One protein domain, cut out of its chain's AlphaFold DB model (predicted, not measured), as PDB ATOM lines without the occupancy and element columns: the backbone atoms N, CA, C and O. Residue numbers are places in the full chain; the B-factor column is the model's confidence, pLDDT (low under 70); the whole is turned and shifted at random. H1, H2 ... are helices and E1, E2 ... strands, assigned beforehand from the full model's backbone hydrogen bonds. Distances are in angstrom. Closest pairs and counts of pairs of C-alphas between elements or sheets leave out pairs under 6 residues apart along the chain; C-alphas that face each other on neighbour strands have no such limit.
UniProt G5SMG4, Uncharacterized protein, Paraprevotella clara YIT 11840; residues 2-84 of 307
ATOM      1  N   ASN A   2       2.470  42.616  33.513       97.88
ATOM      2  CA  ASN A   2       2.164  43.406  34.700       97.88
ATOM      3  C   ASN A   2       1.849  42.470  35.876       97.88
ATOM      4  O   ASN A   2       0.881  41.708  35.836       97.88
ATOM      5  N   ILE A   3       2.682  42.518  36.911       98.69
ATOM      6  CA  ILE A   3       2.661  41.589  38.039       98.69
ATOM      7  C   ILE A   3       2.259  42.326  39.312       98.69
ATOM      8  O   ILE A   3       2.942  43.251  39.754       98.69
ATOM      9  N   GLY A   4       1.175  41.865  39.928       98.44
ATOM     10  CA  GLY A   4       0.727  42.332  41.232       98.44
ATOM     11  C   GLY A   4       1.286  41.462  42.354       98.44
ATOM     12  O   GLY A   4       1.361  40.235  42.232       98.44
ATOM     13  N   LEU A   5       1.642  42.082  43.475       98.50
ATOM     14  CA  LEU A   5       2.016  41.400  44.715       98.50
ATOM     15  C   LEU A   5       1.072  41.807  45.842       98.50
ATOM     16  O   LEU A   5       0.784  42.986  46.015       98.50
ATOM     17  N   LEU A   6       0.641  40.853  46.659       97.56
ATOM     18  CA  LEU A   6      -0.210  41.118  47.813       97.56
ATOM     19  C   LEU A   6       0.292  40.342  49.032       97.56
ATOM     20  O   LEU A   6       0.207  39.115  49.092       97.56
ATOM     21  N   ALA A   7       0.814  41.069  50.020       96.81
ATOM     22  CA  ALA A   7       1.045  40.537  51.357       96.81
ATOM     23  C   ALA A   7      -0.288  40.582  52.114       96.81
ATOM     24  O   ALA A   7      -0.767  41.654  52.473       96.81
ATOM     25  N   VAL A   8      -0.919  39.421  52.274       96.94
ATOM     26  CA  VAL A   8      -2.294  39.296  52.789       96.94
ATOM     27  C   VAL A   8      -2.343  39.558  54.285       96.94
ATOM     28  O   VAL A   8      -3.277  40.167  54.797       96.94
ATOM     29  N   ASP A   9      -1.316  39.099  54.986       93.38
ATOM     30  CA  ASP A   9      -1.120  39.339  56.400       93.38
ATOM     31  C   ASP A   9       0.346  39.670  56.688       93.38
ATOM     32  O   ASP A   9       1.207  39.603  55.809       93.38
ATOM     33  N   SER A  10       0.616  39.992  57.956       86.62
ATOM     34  CA  SER A  10       1.930  40.379  58.470       86.62
ATOM     35  C   SER A  10       2.447  41.721  57.936       86.62
ATOM     36  O   SER A  10       2.534  41.972  56.743       86.62
ATOM     37  N   ASN A  11       2.912  42.568  58.855       87.06
ATOM     38  CA  ASN A  11       3.638  43.796  58.509       87.06
ATOM     39  C   ASN A  11       5.153  43.553  58.368       87.06
ATOM     40  O   ASN A  11       5.932  44.497  58.253       87.06
ATOM     41  N   TYR A  12       5.587  42.293  58.454       93.31
ATOM     42  CA  TYR A  12       6.987  41.912  58.314       93.31
ATOM     43  C   TYR A  12       7.346  41.707  56.834       93.31
ATOM     44  O   TYR A  12       6.513  41.168  56.100       93.31
ATOM     45  N   PRO A  13       8.565  42.068  56.386       95.50
ATOM     46  CA  PRO A  13       8.985  41.842  55.007       95.50
ATOM     47  C   PRO A  13       8.794  40.390  54.559       95.50
ATOM     48  O   PRO A  13       9.286  39.453  55.193       95.50
ATOM     49  N   ASN A  14       8.076  40.196  53.455       97.31
ATOM     50  CA  ASN A  14       7.793  38.875  52.919       97.31
ATOM     51  C   ASN A  14       8.873  38.469  51.909       97.31
ATOM     52  O   ASN A  14       8.836  38.864  50.742       97.31
ATOM     53  N   LEU A  15       9.821  37.640  52.355       96.81
ATOM     54  CA  LEU A  15      10.962  37.232  51.531       96.81
ATOM     55  C   LEU A  15      10.548  36.513  50.236       96.81
ATOM     56  O   LEU A  15      11.227  36.649  49.222       96.81
ATOM     57  N   ALA A  16       9.436  35.771  50.246       97.56
ATOM     58  CA  ALA A  16       8.956  35.088  49.048       97.56
ATOM     59  C   ALA A  16       8.500  36.093  47.981       97.56
ATOM     60  O   ALA A  16       8.902  35.974  46.826       97.56
ATOM     61  N   LEU A  17       7.743  37.125  48.373       98.44
ATOM     62  CA  LEU A  17       7.329  38.198  47.459       98.44
ATOM     63  C   LEU A  17       8.528  39.013  46.949       98.44
ATOM     64  O   LEU A  17       8.580  39.340  45.767       98.44
ATOM     65  N   MET A  18       9.526  39.275  47.799       98.44
ATOM     66  CA  MET A  18      10.770  39.942  47.383       98.44
ATOM     67  C   MET A  18      11.517  39.151  46.303       98.44
ATOM     68  O   MET A  18      12.021  39.735  45.346       98.44
ATOM     69  N   LYS A  19      11.575  37.823  46.429       98.62
ATOM     70  CA  LYS A  19      12.221  36.944  45.444       98.62
ATOM     71  C   LYS A  19      11.422  36.824  44.145       98.62
ATOM     72  O   LYS A  19      12.011  36.871  43.067       98.62
ATOM     73  N   ILE A  20      10.094  36.731  44.242       98.69
ATOM     74  CA  ILE A  20       9.185  36.782  43.084       98.69
ATOM     75  C   ILE A  20       9.392  38.090  42.308       98.69
ATOM     76  O   ILE A  20       9.556  38.051  41.090       98.69
ATOM     77  N   SER A  21       9.448  39.231  43.003       98.75
ATOM     78  CA  SER A  21       9.690  40.533  42.373       98.75
ATOM     79  C   SER A  21      11.024  40.584  41.647       98.75
ATOM     80  O   SER A  21      11.068  40.939  40.472       98.75
ATOM     81  N   ALA A  22      12.106  40.160  42.307       98.44
ATOM     82  CA  ALA A  22      13.429  40.122  41.694       98.44
ATOM     83  C   ALA A  22      13.446  39.266  40.416       98.44
ATOM     84  O   ALA A  22      14.034  39.665  39.410       98.44
ATOM     85  N   TRP A  23      12.786  38.103  40.437       98.62
ATOM     86  CA  TRP A  23      12.711  37.212  39.281       98.62
ATOM     87  C   TRP A  23      11.943  37.830  38.108       98.62
ATOM     88  O   TRP A  23      12.437  37.825  36.982       98.62
ATOM     89  N   HIS A  24      10.764  38.400  38.364       98.62
ATOM     90  CA  HIS A  24       9.950  39.045  37.332       98.62
ATOM     91  C   HIS A  24      10.632  40.291  36.753       98.62
ATOM     92  O   HIS A  24      10.762  40.413  35.535       98.62
ATOM     93  N   LYS A  25      11.189  41.165  37.600       98.62
ATOM     94  CA  LYS A  25      11.952  42.341  37.146       98.62
ATOM     95  C   LYS A  25      13.145  41.953  36.272       98.62
ATOM     96  O   LYS A  25      13.414  42.618  35.277       98.62
ATOM     97  N   LYS A  26      13.837  40.850  36.590       98.19
ATOM     98  CA  LYS A  26      14.942  40.327  35.767       98.19
ATOM     99  C   LYS A  26      14.498  39.916  34.356       98.19
ATOM    100  O   LYS A  26      15.316  39.940  33.444       98.19
ATOM    101  N   GLN A  27      13.227  39.565  34.169       97.94
ATOM    102  CA  GLN A  27      12.646  39.245  32.862       97.94
ATOM    103  C   GLN A  27      12.078  40.468  32.129       97.94
ATOM    104  O   GLN A  27      11.580  40.334  31.016       97.94
ATOM    105  N   GLY A  28      12.171  41.660  32.725       98.19
ATOM    106  CA  GLY A  28      11.602  42.888  32.171       98.19
ATOM    107  C   GLY A  28      10.116  43.083  32.485       98.19
ATOM    108  O   GLY A  28       9.491  43.970  31.908       98.19
ATOM    109  N   ASP A  29       9.540  42.285  33.391       98.44
ATOM    110  CA  ASP A  29       8.165  42.485  33.843       98.44
ATOM    111  C   ASP A  29       8.049  43.706  34.767       98.44
ATOM    112  O   ASP A  29       8.944  44.002  35.567       98.44
ATOM    113  N   ARG A  30       6.899  44.388  34.706       98.25
ATOM    114  CA  ARG A  30       6.523  45.413  35.685       98.25
ATOM    115  C   ARG A  30       6.010  44.706  36.934       98.25
ATOM    116  O   ARG A  30       5.151  43.837  36.833       98.25
ATOM    117  N   VAL A  31       6.525  45.086  38.101       98.62
ATOM    118  CA  VAL A  31       6.120  44.509  39.389       98.62
ATOM    119  C   VAL A  31       5.794  45.616  40.375       98.62
ATOM    120  O   VAL A  31       6.613  46.514  40.586       98.62
ATOM    121  N   GLU A  32       4.633  45.526  41.011       97.94
ATOM    122  CA  GLU A  32       4.186  46.474  42.031       97.94
ATOM    123  C   GLU A  32       3.274  45.817  43.074       97.94
ATOM    124  O   GLU A  32       2.817  44.680  42.923       97.94
ATOM    125  N   TRP A  33       3.020  46.540  44.164       97.94
ATOM    126  CA  TRP A  33       1.983  46.157  45.115       97.94
ATOM    127  C   TRP A  33       0.614  46.230  44.441       97.94
ATOM    128  O   TRP A  33       0.326  47.187  43.726       97.94
ATOM    129  N   TYR A  34      -0.216  45.219  44.685       97.75
ATOM    130  CA  TYR A  34      -1.548  45.097  44.110       97.75
ATOM    131  C   TYR A  34      -2.387  46.351  44.368       97.75
ATOM    132  O   TYR A  34      -2.555  46.784  45.511       97.75
ATOM    133  N   ASN A  35      -2.947  46.887  43.289       95.06
ATOM    134  CA  ASN A  35      -3.858  48.015  43.286       95.06
ATOM    135  C   ASN A  35      -5.207  47.592  42.667       95.06
ATOM    136  O   ASN A  35      -5.222  47.127  41.527       95.06
ATOM    137  N   PRO A  36      -6.350  47.778  43.356       95.00
ATOM    138  CA  PRO A  36      -7.675  47.461  42.811       95.00
ATOM    139  C   PRO A  36      -8.051  48.206  41.517       95.00
ATOM    140  O   PRO A  36      -9.004  47.812  40.852       95.00
ATOM    141  N   PHE A  37      -7.345  49.287  41.174       95.06
ATOM    142  CA  PHE A  37      -7.629  50.118  39.998       95.06
ATOM    143  C   PHE A  37      -6.802  49.759  38.752       95.06
ATOM    144  O   PHE A  37      -7.064  50.298  37.681       95.06
ATOM    145  N   GLU A  38      -5.822  48.863  38.873       95.69
ATOM    146  CA  GLU A  38      -4.936  48.442  37.776       95.69
ATOM    147  C   GLU A  38      -5.283  47.020  37.311       95.69
ATOM    148  O   GLU A  38      -5.824  46.242  38.089       95.69
ATOM    149  N   HIS A  39      -4.958  46.644  36.070       97.94
ATOM    150  CA  HIS A  39      -5.106  45.258  35.589       97.94
ATOM    151  C   HIS A  39      -3.774  44.509  35.642       97.94
ATOM    152  O   HIS A  39      -2.759  45.038  35.188       97.94
ATOM    153  N   TYR A  40      -3.773  43.271  36.136       98.56
ATOM    154  CA  TYR A  40      -2.578  42.432  36.252       98.56
ATOM    155  C   TYR A  40      -2.686  41.156  35.414       98.56
ATOM    156  O   TYR A  40      -3.645  40.401  35.539       98.56
ATOM    157  N   ASP A  41      -1.635  40.832  34.659       98.56
ATOM    158  CA  ASP A  41      -1.544  39.530  33.984       98.56
ATOM    159  C   ASP A  41      -1.428  38.396  35.021       98.56
ATOM    160  O   ASP A  41      -1.889  37.271  34.822       98.56
ATOM    161  N   LYS A  42      -0.780  38.681  36.161       98.56
ATOM    162  CA  LYS A  42      -0.651  37.738  37.274       98.56
ATOM    163  C   LYS A  42      -0.553  38.448  38.620       98.56
ATOM    164  O   LYS A  42       0.202  39.404  38.773       98.56
ATOM    165  N   LEU A  43      -1.257  37.924  39.618       98.50
ATOM    166  CA  LEU A  43      -1.211  38.366  41.007       98.50
ATOM    167  C   LEU A  43      -0.663  37.254  41.907       98.50
ATOM    168  O   LEU A  43      -1.217  36.156  41.947       98.50
ATOM    169  N   TYR A  44       0.372  37.554  42.689       98.44
ATOM    170  CA  TYR A  44       0.848  36.677  43.760       98.44
ATOM    171  C   TYR A  44       0.330  37.145  45.115       98.44
ATOM    172  O   TYR A  44       0.578  38.278  45.524       98.44
ATOM    173  N   MET A  45      -0.327  36.251  45.848       97.94
ATOM    174  CA  MET A  45      -0.817  36.506  47.200       97.94
ATOM    175  C   MET A  45      -0.054  35.639  48.198       97.94
ATOM    176  O   MET A  45      -0.055  34.411  48.090       97.94
ATOM    177  N   ALA A  46       0.567  36.264  49.195       97.62
ATOM    178  CA  ALA A  46       1.300  35.558  50.234       97.62
ATOM    179  C   ALA A  46       0.643  35.738  51.604       97.62
ATOM    180  O   ALA A  46       0.455  36.867  52.057       97.62
ATOM    181  N   LYS A  47       0.353  34.617  52.273       96.50
ATOM    182  CA  LYS A  47      -0.236  34.583  53.618       96.50
ATOM    183  C   LYS A  47       0.576  33.685  54.552       96.50
ATOM    184  O   LYS A  47       0.879  32.532  54.233       96.50
ATOM    185  N   VAL A  48       0.943  34.205  55.718       94.62
ATOM    186  CA  VAL A  48       1.807  33.545  56.706       94.62
ATOM    187  C   VAL A  48       0.994  32.780  57.743       94.62
ATOM    188  O   VAL A  48       1.361  31.658  58.088       94.62
ATOM    189  N   PHE A  49      -0.100  33.348  58.245       94.12
ATOM    190  CA  PHE A  49      -0.867  32.773  59.343       94.12
ATOM    191  C   PHE A  49      -2.151  32.107  58.838       94.12
ATOM    192  O   PHE A  49      -2.893  32.653  58.026       94.12
ATOM    193  N   SER A  50      -2.458  30.906  59.334       92.00
ATOM    194  CA  SER A  50      -3.706  30.217  58.968       92.00
ATOM    195  C   SER A  50      -4.943  30.873  59.592       92.00
ATOM    196  O   SER A  50      -6.027  30.798  59.027       92.00
ATOM    197  N   PHE A  51      -4.777  31.557  60.724       92.12
ATOM    198  CA  PHE A  51      -5.859  32.100  61.554       92.12
ATOM    199  C   PHE A  51      -6.188  33.582  61.307       92.12
ATOM    200  O   PHE A  51      -7.093  34.117  61.945       92.12
ATOM    201  N   THR A  52      -5.418  34.276  60.469       93.81
ATOM    202  CA  THR A  52      -5.721  35.649  60.037       93.81
ATOM    203  C   THR A  52      -6.777  35.619  58.939       93.81
ATOM    204  O   THR A  52      -6.944  34.609  58.246       93.81
ATOM    205  N   GLU A  53      -7.508  36.718  58.790       93.31
ATOM    206  CA  GLU A  53      -8.465  36.873  57.698       93.31
ATOM    207  C   GLU A  53      -7.743  36.876  56.338       93.31
ATOM    208  O   GLU A  53      -6.550  37.172  56.249       93.31
ATOM    209  N   ASP A  54      -8.451  36.453  55.290       94.81
ATOM    210  CA  ASP A  54      -7.963  36.574  53.911       94.81
ATOM    211  C   ASP A  54      -8.257  37.992  53.383       94.81
ATOM    212  O   ASP A  54      -8.954  38.776  54.024       94.81
ATOM    213  N   TYR A  55      -7.764  38.331  52.195       93.06
ATOM    214  CA  TYR A  55      -8.157  39.555  51.511       93.06
ATOM    215  C   TYR A  55      -9.671  39.549  51.237       93.06
ATOM    216  O   TYR A  55     -10.188  38.649  50.578       93.06
ATOM    217  N   HIS A  56     -10.390  40.538  51.776       90.12
ATOM    218  CA  HIS A  56     -11.860  40.545  51.787       90.12
ATOM    219  C   HIS A  56     -12.505  40.913  50.450       90.12
ATOM    220  O   HIS A  56     -13.673  40.594  50.227       90.12
ATOM    221  N   GLN A  57     -11.789  41.631  49.584       90.75
ATOM    222  CA  GLN A  57     -12.358  42.124  48.335       90.75
ATOM    223  C   GLN A  57     -12.234  41.071  47.235       90.75
ATOM    224  O   GLN A  57     -11.238  40.351  47.144       90.75
ATOM    225  N   TYR A  58     -13.260  40.988  46.391       91.44
ATOM    226  CA  TYR A  58     -13.231  40.126  45.217       91.44
ATOM    227  C   TYR A  58     -12.265  40.701  44.178       91.44
ATOM    228  O   TYR A  58     -12.394  41.859  43.786       91.44
ATOM    229  N   ILE A  59     -11.310  39.886  43.734       96.00
ATOM    230  CA  ILE A  59     -10.279  40.282  42.772       96.00
ATOM    231  C   ILE A  59     -10.751  39.872  41.377       96.00
ATOM    232  O   ILE A  59     -10.808  38.684  41.069       96.00
ATOM    233  N   ASN A  60     -11.108  40.853  40.548       95.31
ATOM    234  CA  ASN A  60     -11.568  40.661  39.165       95.31
ATOM    235  C   ASN A  60     -10.653  41.318  38.116       95.31
ATOM    236  O   ASN A  60     -10.942  41.252  36.927       95.31
ATOM    237  N   ASN A  61      -9.572  41.950  38.564       96.88
ATOM    238  CA  ASN A  61      -8.605  42.705  37.771       96.88
ATOM    239  C   ASN A  61      -7.259  41.965  37.640       96.88
ATOM    240  O   ASN A  61      -6.209  42.595  37.516       96.88
ATOM    241  N   ALA A  62      -7.270  40.634  37.747       97.88
ATOM    242  CA  ALA A  62      -6.092  39.795  37.565       97.88
ATOM    243  C   ALA A  62      -6.437  38.538  36.756       97.88
ATOM    244  O   ALA A  62      -7.333  37.792  37.151       97.88
ATOM    245  N   ASP A  63      -5.702  38.275  35.673       98.00
ATOM    246  CA  ASP A  63      -5.972  37.127  34.787       98.00
ATOM    247  C   ASP A  63      -5.613  35.786  35.445       98.00
ATOM    248  O   ASP A  63      -6.247  34.755  35.207       98.00
ATOM    249  N   CYS A  64      -4.597  35.793  36.310       97.62
ATOM    250  CA  CYS A  64      -4.148  34.629  37.063       97.62
ATOM    251  C   CYS A  64      -3.813  35.014  38.508       97.62
ATOM    252  O   CYS A  64      -3.044  35.944  38.744       97.62
ATOM    253  N   ILE A  65      -4.339  34.270  39.483       97.62
ATOM    254  CA  ILE A  65      -4.029  34.461  40.905       97.62
ATOM    255  C   ILE A  65      -3.268  33.243  41.426       97.62
ATOM    256  O   ILE A  65      -3.768  32.119  41.392       97.62
ATOM    257  N   GLU A  66      -2.075  33.473  41.967       97.44
ATOM    258  CA  GLU A  66      -1.262  32.455  42.623       97.44
ATOM    259  C   GLU A  66      -1.144  32.736  44.124       97.44
ATOM    260  O   GLU A  66      -0.526  33.707  44.559       97.44
ATOM    261  N   LYS A  67      -1.737  31.853  44.930       97.00
ATOM    262  CA  LYS A  67      -1.702  31.917  46.394       97.00
ATOM    263  C   LYS A  67      -0.581  31.036  46.948       97.00
ATOM    264  O   LYS A  67      -0.391  29.909  46.489       97.00
ATOM    265  N   GLY A  68       0.140  31.524  47.956       96.38
ATOM    266  CA  GLY A  68       1.187  30.757  48.628       96.38
ATOM    267  C   GLY A  68       1.496  31.208  50.054       96.38
ATOM    268  O   GLY A  68       1.057  32.254  50.526       96.38
ATOM    269  N   GLY A  69       2.284  30.393  50.752       94.81
ATOM    270  CA  GLY A  69       2.617  30.599  52.159       94.81
ATOM    271  C   GLY A  69       1.802  29.707  53.093       94.81
ATOM    272  O   GLY A  69       0.770  29.151  52.722       94.81
ATOM    273  N   THR A  70       2.291  29.562  54.326       94.00
ATOM    274  CA  THR A  70       1.748  28.632  55.332       94.00
ATOM    275  C   THR A  70       0.259  28.868  55.610       94.00
ATOM    276  O   THR A  70      -0.448  27.924  55.946       94.00
ATOM    277  N   GLY A  71      -0.219  30.111  55.479       94.38
ATOM    278  CA  GLY A  71      -1.613  30.470  55.719       94.38
ATOM    279  C   GLY A  71      -2.587  30.021  54.626       94.38
ATOM    280  O   GLY A  71      -3.790  30.031  54.879       94.38
ATOM    281  N   TYR A  72      -2.083  29.631  53.450       94.75
ATOM    282  CA  TYR A  72      -2.876  29.076  52.351       94.75
ATOM    283  C   TYR A  72      -2.598  27.595  52.122       94.75
ATOM    284  O   TYR A  72      -3.526  26.795  52.119       94.75
ATOM    285  N   ASP A  73      -1.330  27.236  51.923       93.50
ATOM    286  CA  ASP A  73      -0.924  25.873  51.608       93.50
ATOM    287  C   ASP A  73       0.525  25.634  52.052       93.50
ATOM    288  O   ASP A  73       1.470  26.286  51.600       93.50
ATOM    289  N   ILE A  74       0.702  24.669  52.954       93.06
ATOM    290  CA  ILE A  74       2.009  24.279  53.488       93.06
ATOM    291  C   ILE A  74       2.848  23.471  52.489       93.06
ATOM    292  O   ILE A  74       4.041  23.307  52.721       93.06
ATOM    293  N   GLN A  75       2.249  22.968  51.408       92.88
ATOM    294  CA  GLN A  75       2.927  22.234  50.335       92.88
ATOM    295  C   GLN A  75       3.302  23.138  49.154       92.88
ATOM    296  O   GLN A  75       3.951  22.689  48.210       92.88
ATOM    297  N   LYS A  76       2.925  24.422  49.196       93.69
ATOM    298  CA  LYS A  76       3.265  25.381  48.150       93.69
ATOM    299  C   LYS A  76       4.686  25.907  48.346       93.69
ATOM    300  O   LYS A  76       4.983  26.600  49.324       93.69
ATOM    301  N   PHE A  77       5.549  25.626  47.375       94.12
ATOM    302  CA  PHE A  77       6.929  26.109  47.328       94.12
ATOM    303  C   PHE A  77       7.140  27.045  46.144       94.12
ATOM    304  O   PHE A  77       6.482  26.922  45.111       94.12
ATOM    305  N   LEU A  78       8.091  27.967  46.294       95.81
ATOM    306  CA  LEU A  78       8.610  28.703  45.152       95.81
ATOM    307  C   LEU A  78       9.382  27.740  44.235       95.81
ATOM    308  O   LEU A  78      10.119  26.892  44.746       95.81
ATOM    309  N   PRO A  79       9.275  27.894  42.905       96.38
ATOM    310  CA  PRO A  79      10.211  27.275  41.975       96.38
ATOM    311  C   PRO A  79      11.652  27.625  42.349       96.38
ATOM    312  O   PRO A  79      11.931  28.764  42.727       96.38
ATOM    313  N   GLU A  80      12.576  26.675  42.210       95.75
ATOM    314  CA  GLU A  80      13.969  26.824  42.660       95.75
ATOM    315  C   GLU A  80      14.649  28.079  42.091       95.75
ATOM    316  O   GLU A  80      15.284  28.830  42.827       95.75
ATOM    317  N   GLN A  81      14.436  28.375  40.808       96.62
ATOM    318  CA  GLN A  81      14.961  29.577  40.151       96.62
ATOM    319  C   GLN A  81      14.490  30.900  40.778       96.62
ATOM    320  O   GLN A  81      15.209  31.891  40.701       96.62
ATOM    321  N   ILE A  82      13.302  30.925  41.391       98.00
ATOM    322  CA  ILE A  82      12.782  32.082  42.131       98.00
ATOM    323  C   ILE A  82      13.308  32.030  43.563       98.00
ATOM    324  O   ILE A  82      13.792  33.027  44.087       98.00
ATOM    325  N   ASP A  83      13.265  30.857  44.195       97.12
ATOM    326  CA  ASP A  83      13.715  30.674  45.571       97.12
ATOM    327  C   ASP A  83      15.210  30.998  45.750       97.12
ATOM    328  O   ASP A  83      15.615  31.461  46.811       97.12
ATOM    329  N   ARG A  84      16.037  30.850  44.711       96.19
ATOM    330  CA  ARG A  84      17.458  31.236  44.718       96.19
ATOM    331  C   ARG A  84      17.736  32.706  44.388       96.19
ATOM    332  O   ARG A  84      18.896  33.107  44.415       96.19
TER     333      ARG A  84
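What this domain is: This is residues 2 to 84 of the 307 residues of an uncharacterized protein of Paraprevotella clara YIT 11840 (UniProt G5SMG4). A twisted wall of four parallel strands, in the order E2 E1 E3 E4, has the helix H1 packed along one face, while the short helix H2 packs on H1, off the sheet. On the other side of the sheet from H1, residues 47 to 64 make a wide loop with no named element. The 83 printed residues hold E1, H1, E2, E3, E4 and H2 in that order; the class is mixed, helices and strands, with 35 residues, under half, in named elements. The whole is compact, with a radius of gyration of the C-alphas of 12.3 A and spans of 36 by 32 by 21 A.

How they stand to each other: Begin at E1, residues 2 to 7, an inner strand. H1, residues 15 to 26, is on the sheet at a height of 8.9 A, along the strands, at 7 degrees to E1 on the local plane; the closest C-alphas of the two, Leu 5 and Leu 17, are 6.8 A apart. E1, H1 and E2, residues 30 to 33, form a strand-helix-strand unit, two parallel neighbours joined through a helix, with a right-handed crossover; look for N 3 and O 30 at 2.8 A. E3, residues 42 to 46, is parallel to E1, with N 6 and O 44 at 2.8 A. E4, residues 65 to 68, is parallel to E3, with N 66 and O 43 at 2.8 A. H2, residues 80 to 83, touches H1, closest at the C-alphas of Trp 23 and Ile 82, 5.9 A. Every O i to N i+4 pair of H1 is within hydrogen-bond range; H2 is too short for one.

Where its parts are: Find C-alpha 2 at (2.164, 43.406, 34.700), from which E1 runs 16.9 A. H1 runs 16.6 A from C-alpha 15 at (10.962, 37.232, 51.531). E2 measures 10.5 A, E3 13.3 A, E4 10.0 A, and H2 4.8 A, ending at C-alpha 83, (13.715, 30.674, 45.571).

The domain as a whole: The C-alphas of Gly 28 and Phe 51, the two farthest apart, are 35.8 A apart. The printed part has no cut; the links E3 to E4 and E4 to H2 are long. Mean pLDDT of the printed part is 96.1, and no printed residue is under 70.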